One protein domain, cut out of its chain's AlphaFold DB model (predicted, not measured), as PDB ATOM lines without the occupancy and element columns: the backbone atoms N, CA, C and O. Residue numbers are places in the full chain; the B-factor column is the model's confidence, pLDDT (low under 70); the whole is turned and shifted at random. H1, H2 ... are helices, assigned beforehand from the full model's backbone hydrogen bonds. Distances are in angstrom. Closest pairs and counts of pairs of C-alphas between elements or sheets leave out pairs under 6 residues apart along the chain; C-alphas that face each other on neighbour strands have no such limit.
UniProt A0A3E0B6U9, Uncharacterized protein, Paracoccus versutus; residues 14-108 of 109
ATOM      1  N   PRO A  14     -31.346  30.250 -43.902       94.69
ATOM      2  CA  PRO A  14     -31.372  29.185 -44.907       94.69
ATOM      3  C   PRO A  14     -31.273  29.700 -46.348       94.69
ATOM      4  O   PRO A  14     -30.446  29.200 -47.113       94.69
ATOM      5  N   ASP A  15     -32.043  30.735 -46.709       93.69
ATOM      6  CA  ASP A  15     -32.027  31.296 -48.068       93.69
ATOM      7  C   ASP A  15     -30.644  31.850 -48.425       93.69
ATOM      8  O   ASP A  15     -30.154  31.699 -49.552       93.69
ATOM      9  N   TRP A  16     -29.992  32.501 -47.455       94.75
ATOM     10  CA  TRP A  16     -28.655  33.045 -47.645       94.75
ATOM     11  C   TRP A  16     -27.639  31.932 -47.922       94.75
ATOM     12  O   TRP A  16     -26.836  32.058 -48.852       94.75
ATOM     13  N   ILE A  17     -27.697  30.837 -47.155       95.69
ATOM     14  CA  ILE A  17     -26.804  29.679 -47.295       95.69
ATOM     15  C   ILE A  17     -27.040  28.966 -48.627       95.69
ATOM     16  O   ILE A  17     -26.081  28.644 -49.330       95.69
ATOM     17  N   GLU A  18     -28.300  28.747 -49.010       95.12
ATOM     18  CA  GLU A  18     -28.636  28.107 -50.284       95.12
ATOM     19  C   GLU A  18     -28.058  28.902 -51.461       95.12
ATOM     20  O   GLU A  18     -27.434  28.343 -52.372       95.12
ATOM     21  N   HIS A  19     -28.209  30.227 -51.435       94.56
ATOM     22  CA  HIS A  19     -27.667  31.078 -52.485       94.56
ATOM     23  C   HIS A  19     -26.134  31.133 -52.465       94.56
ATOM     24  O   HIS A  19     -25.513  31.115 -53.532       94.56
ATOM     25  N   ALA A  20     -25.513  31.127 -51.283       94.88
ATOM     26  CA  ALA A  20     -24.061  31.062 -51.160       94.88
ATOM     27  C   ALA A  20     -23.508  29.766 -51.776       94.88
ATOM     28  O   ALA A  20     -22.565  29.823 -52.561       94.88
ATOM     29  N   TRP A  21     -24.152  28.617 -51.543       95.19
ATOM     30  CA  TRP A  21     -23.773  27.354 -52.183       95.19
ATOM     31  C   TRP A  21     -23.927  27.372 -53.703       95.19
ATOM     32  O   TRP A  21     -23.074  26.832 -54.411       95.19
ATOM     33  N   LYS A  22     -24.985  28.002 -54.231       94.31
ATOM     34  CA  LYS A  22     -25.156  28.180 -55.684       94.31
ATOM     35  C   LYS A  22     -24.005  28.991 -56.277       94.31
ATOM     36  O   LYS A  22     -23.451  28.608 -57.307       94.31
ATOM     37  N   LEU A  23     -23.624  30.087 -55.619       92.75
ATOM     38  CA  LEU A  23     -22.479  30.895 -56.030       92.75
ATOM     39  C   LEU A  23     -21.175  30.098 -55.925       92.75
ATOM     40  O   LEU A  23     -20.415  30.065 -56.885       92.75
ATOM     41  N   GLU A  24     -20.953  29.390 -54.824       92.25
ATOM     42  CA  GLU A  24     -19.725  28.632 -54.587       92.25
ATOM     43  C   GLU A  24     -19.493  27.537 -55.638       92.25
ATOM     44  O   GLU A  24     -18.396  27.411 -56.182       92.25
ATOM     45  N   ARG A  25     -20.551  26.797 -55.989       91.38
ATOM     46  CA  ARG A  25     -20.513  25.714 -56.989       91.38
ATOM     47  C   ARG A  25     -20.463  26.216 -58.429       91.38
ATOM     48  O   ARG A  25     -20.222  25.432 -59.345       91.38
ATOM     49  N   THR A  26     -20.692  27.507 -58.658       88.19
ATOM     50  CA  THR A  26     -20.582  28.079 -59.997       88.19
ATOM     51  C   THR A  26     -19.104  28.166 -60.381       88.19
ATOM     52  O   THR A  26     -18.356  29.000 -59.874       88.19
ATOM     53  N   LEU A  27     -18.674  27.326 -61.326       75.00
ATOM     54  CA  LEU A  27     -17.298  27.272 -61.839       75.00
ATOM     55  C   LEU A  27     -16.988  28.442 -62.794       75.00
ATOM     56  O   LEU A  27     -16.629  28.245 -63.953       75.00
ATOM     57  N   ARG A  28     -17.163  29.686 -62.331       82.31
ATOM     58  CA  ARG A  28     -16.932  30.893 -63.137       82.31
ATOM     59  C   ARG A  28     -15.882  31.794 -62.503       82.31
ATOM     60  O   ARG A  28     -16.140  32.496 -61.533       82.31
ATOM     61  N   CYS A  29     -14.709  31.862 -63.119       79.31
ATOM     62  CA  CYS A  29     -13.655  32.792 -62.724       79.31
ATOM     63  C   CYS A  29     -13.801  34.109 -63.497       79.31
ATOM     64  O   CYS A  29     -13.166  34.310 -64.527       79.31
ATOM     65  N   SER A  30     -14.666  35.010 -63.023       88.31
ATOM     66  CA  SER A  30     -14.823  36.350 -63.604       88.31
ATOM     67  C   SER A  30     -14.924  37.431 -62.531       88.31
ATOM     68  O   SER A  30     -15.427  37.192 -61.433       88.31
ATOM     69  N   ARG A  31     -14.503  38.660 -62.862       88.19
ATOM     70  CA  ARG A  31     -14.636  39.825 -61.965       88.19
ATOM     71  C   ARG A  31     -16.085  40.037 -61.513       88.19
ATOM     72  O   ARG A  31     -16.329  40.394 -60.366       88.19
ATOM     73  N   GLN A  32     -17.045  39.786 -62.405       89.62
ATOM     74  CA  GLN A  32     -18.472  39.879 -62.090       89.62
ATOM     75  C   GLN A  32     -18.901  38.831 -61.057       89.62
ATOM     76  O   GLN A  32     -19.655  39.166 -60.146       89.62
ATOM     77  N   HIS A  33     -18.404  37.597 -61.178       90.88
ATOM     78  CA  HIS A  33     -18.698  36.521 -60.237       90.88
ATOM     79  C   HIS A  33     -18.104  36.807 -58.850       90.88
ATOM     80  O   HIS A  33     -18.846  36.816 -57.873       90.88
ATOM     81  N   TYR A  34     -16.821  37.176 -58.767       90.50
ATOM     82  CA  TYR A  34     -16.211  37.594 -57.495       90.50
ATOM     83  C   TYR A  34     -16.942  38.787 -56.865       90.50
ATOM     84  O   TYR A  34     -17.197  38.799 -55.663       90.50
ATOM     85  N   GLY A  35     -17.356  39.764 -57.679       91.69
ATOM     86  CA  GLY A  35     -18.173  40.882 -57.213       91.69
ATOM     87  C   GLY A  35     -19.546  40.453 -56.679       91.69
ATOM     88  O   GLY A  35     -20.053  41.075 -55.748       91.69
ATOM     89  N   ALA A  36     -20.153  39.403 -57.237       92.31
ATOM     90  CA  ALA A  36     -21.399  38.838 -56.723       92.31
ATOM     91  C   ALA A  36     -21.190  38.131 -55.378       92.31
ATOM     92  O   ALA A  36     -21.947  38.410 -54.450       92.31
ATOM     93  N   CYS A  37     -20.143  37.308 -55.243       92.69
ATOM     94  CA  CYS A  37     -19.797  36.657 -53.976       92.69
ATOM     95  C   CYS A  37     -19.546  37.688 -52.870       92.69
ATOM     96  O   CYS A  37     -20.155  37.597 -51.808       92.69
ATOM     97  N   ASN A  38     -18.746  38.725 -53.145       92.06
ATOM     98  CA  ASN A  38     -18.461  39.773 -52.164       92.06
ATOM     99  C   ASN A  38     -19.736  40.513 -51.716       92.06
ATOM    100  O   ASN A  38     -19.974  40.700 -50.526       92.06
ATOM    101  N   ARG A  39     -20.621  40.882 -52.655       92.00
ATOM    102  CA  ARG A  39     -21.916  41.496 -52.304       92.00
ATOM    103  C   ARG A  39     -22.808  40.572 -51.474       92.00
ATOM    104  O   ARG A  39     -23.563  41.074 -50.647       92.00
ATOM    105  N   HIS A  40     -22.752  39.260 -51.708       93.62
ATOM    106  CA  HIS A  40     -23.523  38.277 -50.941       93.62
ATOM    107  C   HIS A  40     -22.994  38.150 -49.507       93.62
ATOM    108  O   HIS A  40     -23.784  38.192 -48.566       93.62
ATOM    109  N   VAL A  41     -21.667  38.113 -49.336       92.81
ATOM    110  CA  VAL A  41     -20.987  38.160 -48.027       92.81
ATOM    111  C   VAL A  41     -21.349  39.421 -47.242       92.81
ATOM    112  O   VAL A  41     -21.720  39.326 -46.078       92.81
ATOM    113  N   LEU A  42     -21.340  40.597 -47.879       90.75
ATOM    114  CA  LEU A  42     -21.724  41.860 -47.229       90.75
ATOM    115  C   LEU A  42     -23.175  41.879 -46.715       90.75
ATOM    116  O   LEU A  42     -23.522  42.726 -45.898       90.75
ATOM    117  N   ARG A  43     -24.027  40.968 -47.197       91.44
ATOM    118  CA  ARG A  43     -25.418  40.802 -46.750       91.44
ATOM    119  C   ARG A  43     -25.614  39.612 -45.817       91.44
ATOM    120  O   ARG A  43     -26.753  39.199 -45.611       91.44
ATOM    121  N   PHE A  44     -24.537  39.041 -45.283       92.62
ATOM    122  CA  PHE A  44     -24.618  37.936 -44.340       92.62
ATOM    123  C   PHE A  44     -25.478  38.317 -43.117       92.62
ATOM    124  O   PHE A  44     -25.136  39.269 -42.409       92.62
ATOM    125  N   PRO A  45     -26.582  37.595 -42.837       90.81
ATOM    126  CA  PRO A  45     -27.489  37.920 -41.741       90.81
ATOM    127  C   PRO A  45     -26.969  37.353 -40.411       90.81
ATOM    128  O   PRO A  45     -27.608  36.511 -39.780       90.81
ATOM    129  N   GLY A  46     -25.789  37.806 -39.975       88.69
ATOM    130  CA  GLY A  46     -25.070  37.234 -38.828       88.69
ATOM    131  C   GLY A  46     -25.880  37.195 -37.529       88.69
ATOM    132  O   GLY A  46     -25.785  36.223 -36.785       88.69
ATOM    133  N   GLN A  47     -26.753  38.181 -37.288       89.50
ATOM    134  CA  GLN A  47     -27.625  38.179 -36.107       89.50
ATOM    135  C   GLN A  47     -28.590  36.982 -36.039       89.50
ATOM    136  O   GLN A  47     -29.014  36.614 -34.945       89.50
ATOM    137  N   LEU A  48     -28.930  36.361 -37.174       91.00
ATOM    138  CA  LEU A  48     -29.851  35.222 -37.211       91.00
ATOM    139  C   LEU A  48     -29.193  33.918 -36.740       91.00
ATOM    140  O   LEU A  48     -29.888  33.026 -36.269       91.00
ATOM    141  N   VAL A  49     -27.860  33.816 -36.790       93.31
ATOM    142  CA  VAL A  49     -27.128  32.604 -36.380       93.31
ATOM    143  C   VAL A  49     -27.371  32.271 -34.908       93.31
ATOM    144  O   VAL A  49     -27.571  31.113 -34.560       93.31
ATOM    145  N   ALA A  50     -27.401  33.284 -34.039       89.50
ATOM    146  CA  ALA A  50     -27.563  33.099 -32.597       89.50
ATOM    147  C   ALA A  50     -28.983  32.673 -32.173       89.50
ATOM    148  O   ALA A  50     -29.191  32.277 -31.022       89.50
ATOM    149  N   VAL A  51     -29.964  32.785 -33.074       88.88
ATOM    150  CA  VAL A  51     -31.372  32.439 -32.819       88.88
ATOM    151  C   VAL A  51     -31.866  31.273 -33.674       88.88
ATOM    152  O   VAL A  51     -32.975  30.801 -33.446       88.88
ATOM    153  N   GLU A  52     -31.051  30.782 -34.610       94.19
ATOM    154  CA  GLU A  52     -31.374  29.613 -35.422       94.19
ATOM    155  C   GLU A  52     -31.462  28.357 -34.547       94.19
ATOM    156  O   GLU A  52     -30.581  28.083 -33.724       94.19
ATOM    157  N   LEU A  53     -32.545  27.606 -34.713       94.31
ATOM    158  CA  LEU A  53     -32.832  26.396 -33.943       94.31
ATOM    159  C   LEU A  53     -32.588  25.130 -34.766       94.31
ATOM    160  O   LEU A  53     -32.423  24.055 -34.190       94.31
ATOM    161  N   ASP A  54     -32.525  25.248 -36.092       95.25
ATOM    162  CA  ASP A  54     -32.217  24.128 -36.967       95.25
ATOM    163  C   ASP A  54     -30.701  23.860 -37.016       95.25
ATOM    164  O   ASP A  54     -29.902  24.609 -37.593       95.25
ATOM    165  N   LYS A  55     -30.292  22.726 -36.433       95.62
ATOM    166  CA  LYS A  55     -28.899  22.262 -36.469       95.62
ATOM    167  C   LYS A  55     -28.393  22.027 -37.889       95.62
ATOM    168  O   LYS A  55     -27.220  22.284 -38.143       95.62
ATOM    169  N   ALA A  56     -29.228  21.549 -38.810       96.56
ATOM    170  CA  ALA A  56     -28.812  21.278 -40.182       96.56
ATOM    171  C   ALA A  56     -28.440  22.576 -40.914       96.56
ATOM    172  O   ALA A  56     -27.436  22.612 -41.632       96.56
ATOM    173  N   VAL A  57     -29.180  23.661 -40.670       96.06
ATOM    174  CA  VAL A  57     -28.869  25.001 -41.197       96.06
ATOM    175  C   VAL A  57     -27.520  25.488 -40.665       96.06
ATOM    176  O   VAL A  57     -26.645  25.873 -41.447       96.06
ATOM    177  N   LEU A  58     -27.299  25.394 -39.349       97.62
ATOM    178  CA  LEU A  58     -26.033  25.779 -38.712       97.62
ATOM    179  C   LEU A  58     -24.845  24.943 -39.211       97.62
ATOM    180  O   LEU A  58     -23.770  25.485 -39.478       97.62
ATOM    181  N   LEU A  59     -25.031  23.633 -39.379       97.88
ATOM    182  CA  LEU A  59     -24.013  22.735 -39.926       97.88
ATOM    183  C   LEU A  59     -23.707  23.047 -41.395       97.88
ATOM    184  O   LEU A  59     -22.541  23.032 -41.778       97.88
ATOM    185  N   SER A  60     -24.712  23.397 -42.202       97.38
ATOM    186  CA  SER A  60     -24.513  23.804 -43.598       97.38
ATOM    187  C   SER A  60     -23.699  25.097 -43.707       97.38
ATOM    188  O   SER A  60     -22.768  25.173 -44.512       97.38
ATOM    189  N   LEU A  61     -23.972  26.089 -42.845       97.25
ATOM    190  CA  LEU A  61     -23.154  27.305 -42.759       97.25
ATOM    191  C   LEU A  61     -21.721  26.993 -42.321       97.25
ATOM    192  O   LEU A  61     -20.767  27.507 -42.906       97.25
ATOM    193  N   ARG A  62     -21.554  26.128 -41.311       97.25
ATOM    194  CA  ARG A  62     -20.231  25.685 -40.861       97.25
ATOM    195  C   ARG A  62     -19.452  25.034 -42.001       97.25
ATOM    196  O   ARG A  62     -18.288  25.371 -42.197       97.25
ATOM    197  N   GLN A  63     -20.095  24.141 -42.750       96.94
ATOM    198  CA  GLN A  63     -19.478  23.447 -43.874       96.94
ATOM    199  C   GLN A  63     -19.070  24.426 -44.974       96.94
ATOM    200  O   GLN A  63     -17.945  24.362 -45.454       96.94
ATOM    201  N   LEU A  64     -19.938  25.381 -45.323       96.75
ATOM    202  CA  LEU A  64     -19.633  26.415 -46.314       96.75
ATOM    203  C   LEU A  64     -18.373  27.213 -45.940       96.75
ATOM    204  O   LEU A  64     -17.543  27.485 -46.801       96.75
ATOM    205  N   ILE A  65     -18.214  27.569 -44.664       96.12
ATOM    206  CA  ILE A  65     -17.052  28.328 -44.182       96.12
ATOM    207  C   ILE A  65     -15.766  27.485 -44.200       96.12
ATOM    208  O   ILE A  65     -14.678  28.018 -44.433       96.12
ATOM    209  N   LEU A  66     -15.864  26.186 -43.912       94.44
ATOM    210  CA  LEU A  66     -14.702  25.295 -43.844       94.44
ATOM    211  C   LEU A  66     -14.242  24.808 -45.223       94.44
ATOM    212  O   LEU A  66     -13.037  24.751 -45.457       94.44
ATOM    213  N   ASP A  67     -15.184  24.519 -46.117       93.06
ATOM    214  CA  ASP A  67     -14.918  23.907 -47.423       93.06
ATOM    215  C   ASP A  67     -14.960  24.905 -48.580       93.06
ATOM    216  O   ASP A  67     -14.466  24.617 -49.671       93.06
ATOM    217  N   GLY A  68     -15.589  26.065 -48.376       90.25
ATOM    218  CA  GLY A  68     -15.706  27.088 -49.403       90.25
ATOM    219  C   GLY A  68     -14.348  27.634 -49.831       90.25
ATOM    220  O   GLY A  68     -13.346  27.575 -49.115       90.25
ATOM    221  N   HIS A  69     -14.311  28.233 -51.013       89.56
ATOM    222  CA  HIS A  69     -13.112  28.856 -51.531       89.56
ATOM    223  C   HIS A  69     -12.718  30.075 -50.665       89.56
ATOM    224  O   HIS A  69     -13.560  30.955 -50.449       89.56
ATOM    225  N   PRO A  70     -11.445  30.212 -50.233       87.31
ATOM    226  CA  PRO A  70     -10.996  31.276 -49.320       87.31
ATOM    227  C   PRO A  70     -11.249  32.715 -49.795       87.31
ATOM    228  O   PRO A  70     -11.389  33.622 -48.989       87.31
ATOM    229  N   ASN A  71     -11.314  32.935 -51.112       86.38
ATOM    230  CA  ASN A  71     -11.620  34.248 -51.707       86.38
ATOM    231  C   ASN A  71     -13.127  34.479 -51.954       86.38
ATOM    232  O   ASN A  71     -13.495  35.372 -52.720       86.38
ATOM    233  N   ARG A  72     -13.995  33.611 -51.424       90.25
ATOM    234  CA  ARG A  72     -15.451  33.656 -51.614       90.25
ATOM    235  C   ARG A  72     -16.141  33.521 -50.261       90.25
ATOM    236  O   ARG A  72     -16.331  34.527 -49.588       90.25
ATOM    237  N   PHE A  73     -16.488  32.298 -49.870       94.00
ATOM    238  CA  PHE A  73     -17.195  32.010 -48.621       94.00
ATOM    239  C   PHE A  73     -16.350  31.243 -47.603       94.00
ATOM    240  O   PHE A  73     -16.745  31.121 -46.446       94.00
ATOM    241  N   GLY A  74     -15.200  30.725 -48.032       91.88
ATOM    242  CA  GLY A  74     -14.293  29.972 -47.186       91.88
ATOM    243  C   GLY A  74     -13.476  30.848 -46.258       91.88
ATOM    244  O   GLY A  74     -13.210  32.018 -46.531       91.88
ATOM    245  N   ARG A  75     -13.002  30.239 -45.175       90.19
ATOM    246  CA  ARG A  75     -12.113  30.896 -44.222       90.19
ATOM    247  C   ARG A  75     -10.778  31.274 -44.882       90.19
ATOM    248  O   ARG A  75     -10.096  30.392 -45.414       90.19
ATOM    249  N   PRO A  76     -10.318  32.533 -44.769       88.06
ATOM    250  CA  PRO A  76      -9.062  32.940 -45.377       88.06
ATOM    251  C   PRO A  76      -7.835  32.360 -44.649       88.06
ATOM    252  O   PRO A  76      -7.905  31.795 -43.542       88.06
ATOM    253  N   GLY A  77      -6.668  32.507 -45.285       85.00
ATOM    254  CA  GLY A  77      -5.371  32.139 -44.712       85.00
ATOM    255  C   GLY A  77      -5.116  32.821 -43.362       85.00
ATOM    256  O   GLY A  77      -5.682  33.874 -43.078       85.00
ATOM    257  N   ARG A  78      -4.271  32.218 -42.508       81.19
ATOM    258  CA  ARG A  78      -4.116  32.608 -41.087       81.19
ATOM    259  C   ARG A  78      -3.948  34.120 -40.857       81.19
ATOM    260  O   ARG A  78      -4.563  34.628 -39.928       81.19
ATOM    261  N   GLY A  79      -3.186  34.813 -41.704       84.81
ATOM    262  CA  GLY A  79      -2.900  36.249 -41.569       84.81
ATOM    263  C   GLY A  79      -4.082  37.198 -41.809       84.81
ATOM    264  O   GLY A  79      -4.005  38.344 -41.395       84.81
ATOM    265  N   PHE A  80      -5.179  36.736 -42.416       83.56
ATOM    266  CA  PHE A  80      -6.312  37.590 -42.814       83.56
ATOM    267  C   PHE A  80      -7.595  37.306 -42.021       83.56
ATOM    268  O   PHE A  80      -8.673  37.750 -42.389       83.56
ATOM    269  N   ARG A  81      -7.513  36.517 -40.944       84.69
ATOM    270  CA  ARG A  81      -8.705  35.994 -40.254       84.69
ATOM    271  C   ARG A  81      -9.344  36.959 -39.267       84.69
ATOM    272  O   ARG A  81     -10.529  36.805 -38.998       84.69
ATOM    273  N   ALA A  82      -8.571  37.866 -38.677       81.50
ATOM    274  CA  ALA A  82      -9.026  38.657 -37.531       81.50
ATOM    275  C   ALA A  82     -10.232  39.546 -37.871       81.50
ATOM    276  O   ALA A  82     -11.150  39.663 -37.066       81.50
ATOM    277  N   GLU A  83     -10.248  40.103 -39.080       82.25
ATOM    278  CA  GLU A  83     -11.289  41.024 -39.551       82.25
ATOM    279  C   GLU A  83     -12.267  40.367 -40.536       82.25
ATOM    280  O   GLU A  83     -13.216  41.001 -40.993       82.25
ATOM    281  N   ASP A  84     -12.059  39.091 -40.865       89.31
ATOM    282  CA  ASP A  84     -12.894  38.387 -41.827       89.31
ATOM    283  C   ASP A  84     -14.205  37.901 -41.192       89.31
ATOM    284  O   ASP A  84     -14.238  37.362 -40.078       89.31
ATOM    285  N   TRP A  85     -15.296  38.053 -41.940       90.56
ATOM    286  CA  TRP A  85     -16.646  37.704 -41.501       90.56
ATOM    287  C   TRP A  85     -16.771  36.237 -41.055       90.56
ATOM    288  O   TRP A  85     -17.529  35.944 -40.124       90.56
ATOM    289  N   THR A  86     -16.003  35.323 -41.667       92.88
ATOM    290  CA  THR A  86     -16.045  33.888 -41.356       92.88
ATOM    291  C   THR A  86     -15.628  33.594 -39.925       92.88
ATOM    292  O   THR A  86     -16.133  32.645 -39.332       92.88
ATOM    293  N   THR A  87     -14.735  34.396 -39.333       90.94
ATOM    294  CA  THR A  87     -14.273  34.175 -37.957       90.94
ATOM    295  C   THR A  87     -15.414  34.390 -36.973       90.94
ATOM    296  O   THR A  87     -15.678  33.511 -36.151       90.94
ATOM    297  N   ARG A  88     -16.138  35.510 -37.094       90.25
ATOM    298  CA  ARG A  88     -17.302  35.794 -36.247       90.25
ATOM    299  C   ARG A  88     -18.433  34.800 -36.504       90.25
ATOM    300  O   ARG A  88     -18.944  34.212 -35.558       90.25
ATOM    301  N   ALA A  89     -18.746  34.536 -37.774       94.19
ATOM    302  CA  ALA A  89     -19.787  33.584 -38.153       94.19
ATOM    303  C   ALA A  89     -19.520  32.175 -37.597       94.19
ATOM    304  O   ALA A  89     -20.418  31.545 -37.046       94.19
ATOM    305  N   LEU A  90     -18.280  31.685 -37.684       94.75
ATOM    306  CA  LEU A  90     -17.912  30.363 -37.178       94.75
ATOM    307  C   LEU A  90     -17.996  30.287 -35.646       94.75
ATOM    308  O   LEU A  90     -18.396  29.252 -35.111       94.75
ATOM    309  N   MET A  91     -17.631  31.361 -34.937       94.19
ATOM    310  CA  MET A  91     -17.803  31.442 -33.484       94.19
ATOM    311  C   MET A  91     -19.283  31.383 -33.101       94.19
ATOM    312  O   MET A  91     -19.653  30.561 -32.264       94.19
ATOM    313  N   ASP A  92     -20.124  32.190 -33.749       95.38
ATOM    314  CA  ASP A  92     -21.564  32.238 -33.478       95.38
ATOM    315  C   ASP A  92     -22.235  30.881 -33.761       95.38
ATOM    316  O   ASP A  92     -22.995  30.383 -32.929       95.38
ATOM    317  N   VAL A  93     -21.875  30.222 -34.871       97.31
ATOM    318  CA  VAL A  93     -22.363  28.873 -35.209       97.31
ATOM    319  C   VAL A  93     -21.969  27.848 -34.148       97.31
ATOM    320  O   VAL A  93     -22.818  27.096 -33.671       97.31
ATOM    321  N   ASN A  94     -20.693  27.805 -33.752       97.19
ATOM    322  CA  ASN A  94     -20.225  26.835 -32.759       97.19
ATOM    323  C   ASN A  94     -20.886  27.060 -31.392       97.19
ATOM    324  O   ASN A  94     -21.252  26.094 -30.719       97.19
ATOM    325  N   ASN A  95     -21.072  28.321 -30.995       97.00
ATOM    326  CA  ASN A  95     -21.757  28.675 -29.756       97.00
ATOM    327  C   ASN A  95     -23.217  28.207 -29.771       97.00
ATOM    328  O   ASN A  95     -23.680  27.619 -28.789       97.00
ATOM    329  N   GLN A  96     -23.928  28.422 -30.881       97.19
ATOM    330  CA  GLN A  96     -25.325  28.018 -30.992       97.19
ATOM    331  C   GLN A  96     -25.484  26.495 -31.050       97.19
ATOM    332  O   GLN A  96     -26.329  25.951 -30.341       97.19
ATOM    333  N   LEU A  97     -24.630  25.781 -31.792       97.50
ATOM    334  CA  LEU A  97     -24.622  24.313 -31.792       97.50
ATOM    335  C   LEU A  97     -24.398  23.752 -30.381       97.50
ATOM    336  O   LEU A  97     -25.168  22.911 -29.922       97.50
ATOM    337  N   ALA A  98     -23.412  24.282 -29.649       96.75
ATOM    338  CA  ALA A  98     -23.152  23.872 -28.271       96.75
ATOM    339  C   ALA A  98     -24.338  24.168 -27.335       96.75
ATOM    340  O   ALA A  98     -24.605  23.401 -26.405       96.75
ATOM    341  N   ARG A  99     -25.064  25.270 -27.561       96.06
ATOM    342  CA  ARG A  99     -26.289  25.591 -26.819       96.06
ATOM    343  C   ARG A  99     -27.394  24.574 -27.102       96.06
ATOM    344  O   ARG A  99     -28.001  24.088 -26.151       96.06
ATOM    345  N   LEU A 100     -27.634  24.241 -28.369       95.38
ATOM    346  CA  LEU A 100     -28.649  23.261 -28.768       95.38
ATOM    347  C   LEU A 100     -28.325  21.860 -28.227       95.38
ATOM    348  O   LEU A 100     -29.205  21.208 -27.675       95.38
ATOM    349  N   ASP A 101     -27.058  21.435 -28.269       94.69
ATOM    350  CA  ASP A 101     -26.609  20.167 -27.671       94.69
ATOM    351  C   ASP A 101     -26.894  20.094 -26.163       94.69
ATOM    352  O   ASP A 101     -27.309  19.056 -25.649       94.69
ATOM    353  N   ARG A 102     -26.682  21.194 -25.426       93.88
ATOM    354  CA  ARG A 102     -26.997  21.250 -23.987       93.88
ATOM    355  C   ARG A 102     -28.497  21.148 -23.722       93.88
ATOM    356  O   ARG A 102     -28.884  20.520 -22.740       93.88
ATOM    357  N   ILE A 103     -29.323  21.771 -24.563       91.81
ATOM    358  CA  ILE A 103     -30.787  21.711 -24.447       91.81
ATOM    359  C   ILE A 103     -31.273  20.284 -24.698       91.81
ATOM    360  O   ILE A 103     -32.039  19.764 -23.892       91.81
ATOM    361  N   GLU A 104     -30.788  19.628 -25.752       90.69
ATOM    362  CA  GLU A 104     -31.135  18.235 -26.048       90.69
ATOM    363  C   GLU A 104     -30.753  17.303 -24.900       90.69
ATOM    364  O   GLU A 104     -31.613  16.591 -24.400       90.69
ATOM    365  N   ARG A 105     -29.515  17.377 -24.394       90.31
ATOM    366  CA  ARG A 105     -29.074  16.544 -23.258       90.31
ATOM    367  C   ARG A 105     -29.894  16.748 -21.991       90.31
ATOM    368  O   ARG A 105     -30.008  15.824 -21.201       90.31
ATOM    369  N   ARG A 106     -30.427  17.951 -21.768       88.75
ATOM    370  CA  ARG A 106     -31.308  18.235 -20.626       88.75
ATOM    371  C   ARG A 106     -32.700  17.623 -20.805       88.75
ATOM    372  O   ARG A 106     -33.371  17.367 -19.812       88.75
ATOM    373  N   ASN A 107     -33.130  17.438 -22.048       80.94
ATOM    374  CA  ASN A 107     -34.454  16.936 -22.402       80.94
ATOM    375  C   ASN A 107     -34.469  15.422 -22.679       80.94
ATOM    376  O   ASN A 107     -35.549  14.852 -22.810       80.94
ATOM    377  N   THR A 108     -33.303  14.776 -22.764       66.94
ATOM    378  CA  THR A 108     -33.176  13.316 -22.809       66.94
ATOM    379  C   THR A 108     -33.146  12.769 -21.371       66.94
ATOM    380  O   THR A 108     -32.213  13.119 -20.645       66.94
TER     381      THR A 108
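This is residues 14 to 108 of the 109 residues of an uncharacterized protein of Paracoccus versutus (UniProt A0A3E0B6U9). Two helical hairpins, H1 with H2 and H4 with H5, make an elongated model: H4 lies in the middle, with H1 on one side of it at a shallow tilt of 27 degrees and the long H5 on the other at a shallow tilt of 33 degrees, only just short of steep. H2 packs on the last part of H1 near one end of the long axis, residues 102 to 108 stick out at the other end, and the loop of residues 77 to 83 sticks out from the body. The printed part has 95 residues with five named helices, H1 to H5 in order, and no named strand; its class is all helix. It is compact, with a radius of gyration of the C-alphas of 14.3 A and spans of 50 by 28 by 20 A.

H5, residues 85 to 107, touches H4, residues 55 to 67, closest at the C-alphas of Val 93 and Leu 58, 5.9 A. This hairpin runs opposite ways at a shallow tilt of 33 degrees, only just short of steep. With residues 89 to 96 alone, H5 touches H3, residues 46 to 49; the closest C-alphas, of Val 93 and Val 49, are 6.2 A apart. H4 touches H1, residues 14 to 25, the same way at a shallow tilt of 27 degrees, closest at the C-alphas of Val 57 and Pro 14, 6.1 A. With residues 20 to 23 alone, H1 touches H2, residues 31 to 41, in a hairpin at 25 degrees, closest at the C-alphas of Leu 23 and Cys 37, 6.7 A. H1 and H5 are apart. Every O i to N i+4 pair is within hydrogen-bond range in H1, H2, H4 and H5; H3 is too short for one.

H5 measures 33.4 A, from C-alpha 85 at (-16.646, 37.704, -41.501) to C-alpha 107 at (-34.454, 16.936, -22.402). H4 measures 17.8 A, H1 16.6 A, H2 15.4 A and H3 5.6 A. H1 begins with C-alpha 14 at (-31.372, 29.185, -44.907).

The two C-alphas farthest apart, of Arg 31 and Thr 108, are 50.8 A apart. The printed part has no cut. The link from H4 to H5 is long, 17 residues. Only residue 108 has a pLDDT under 70.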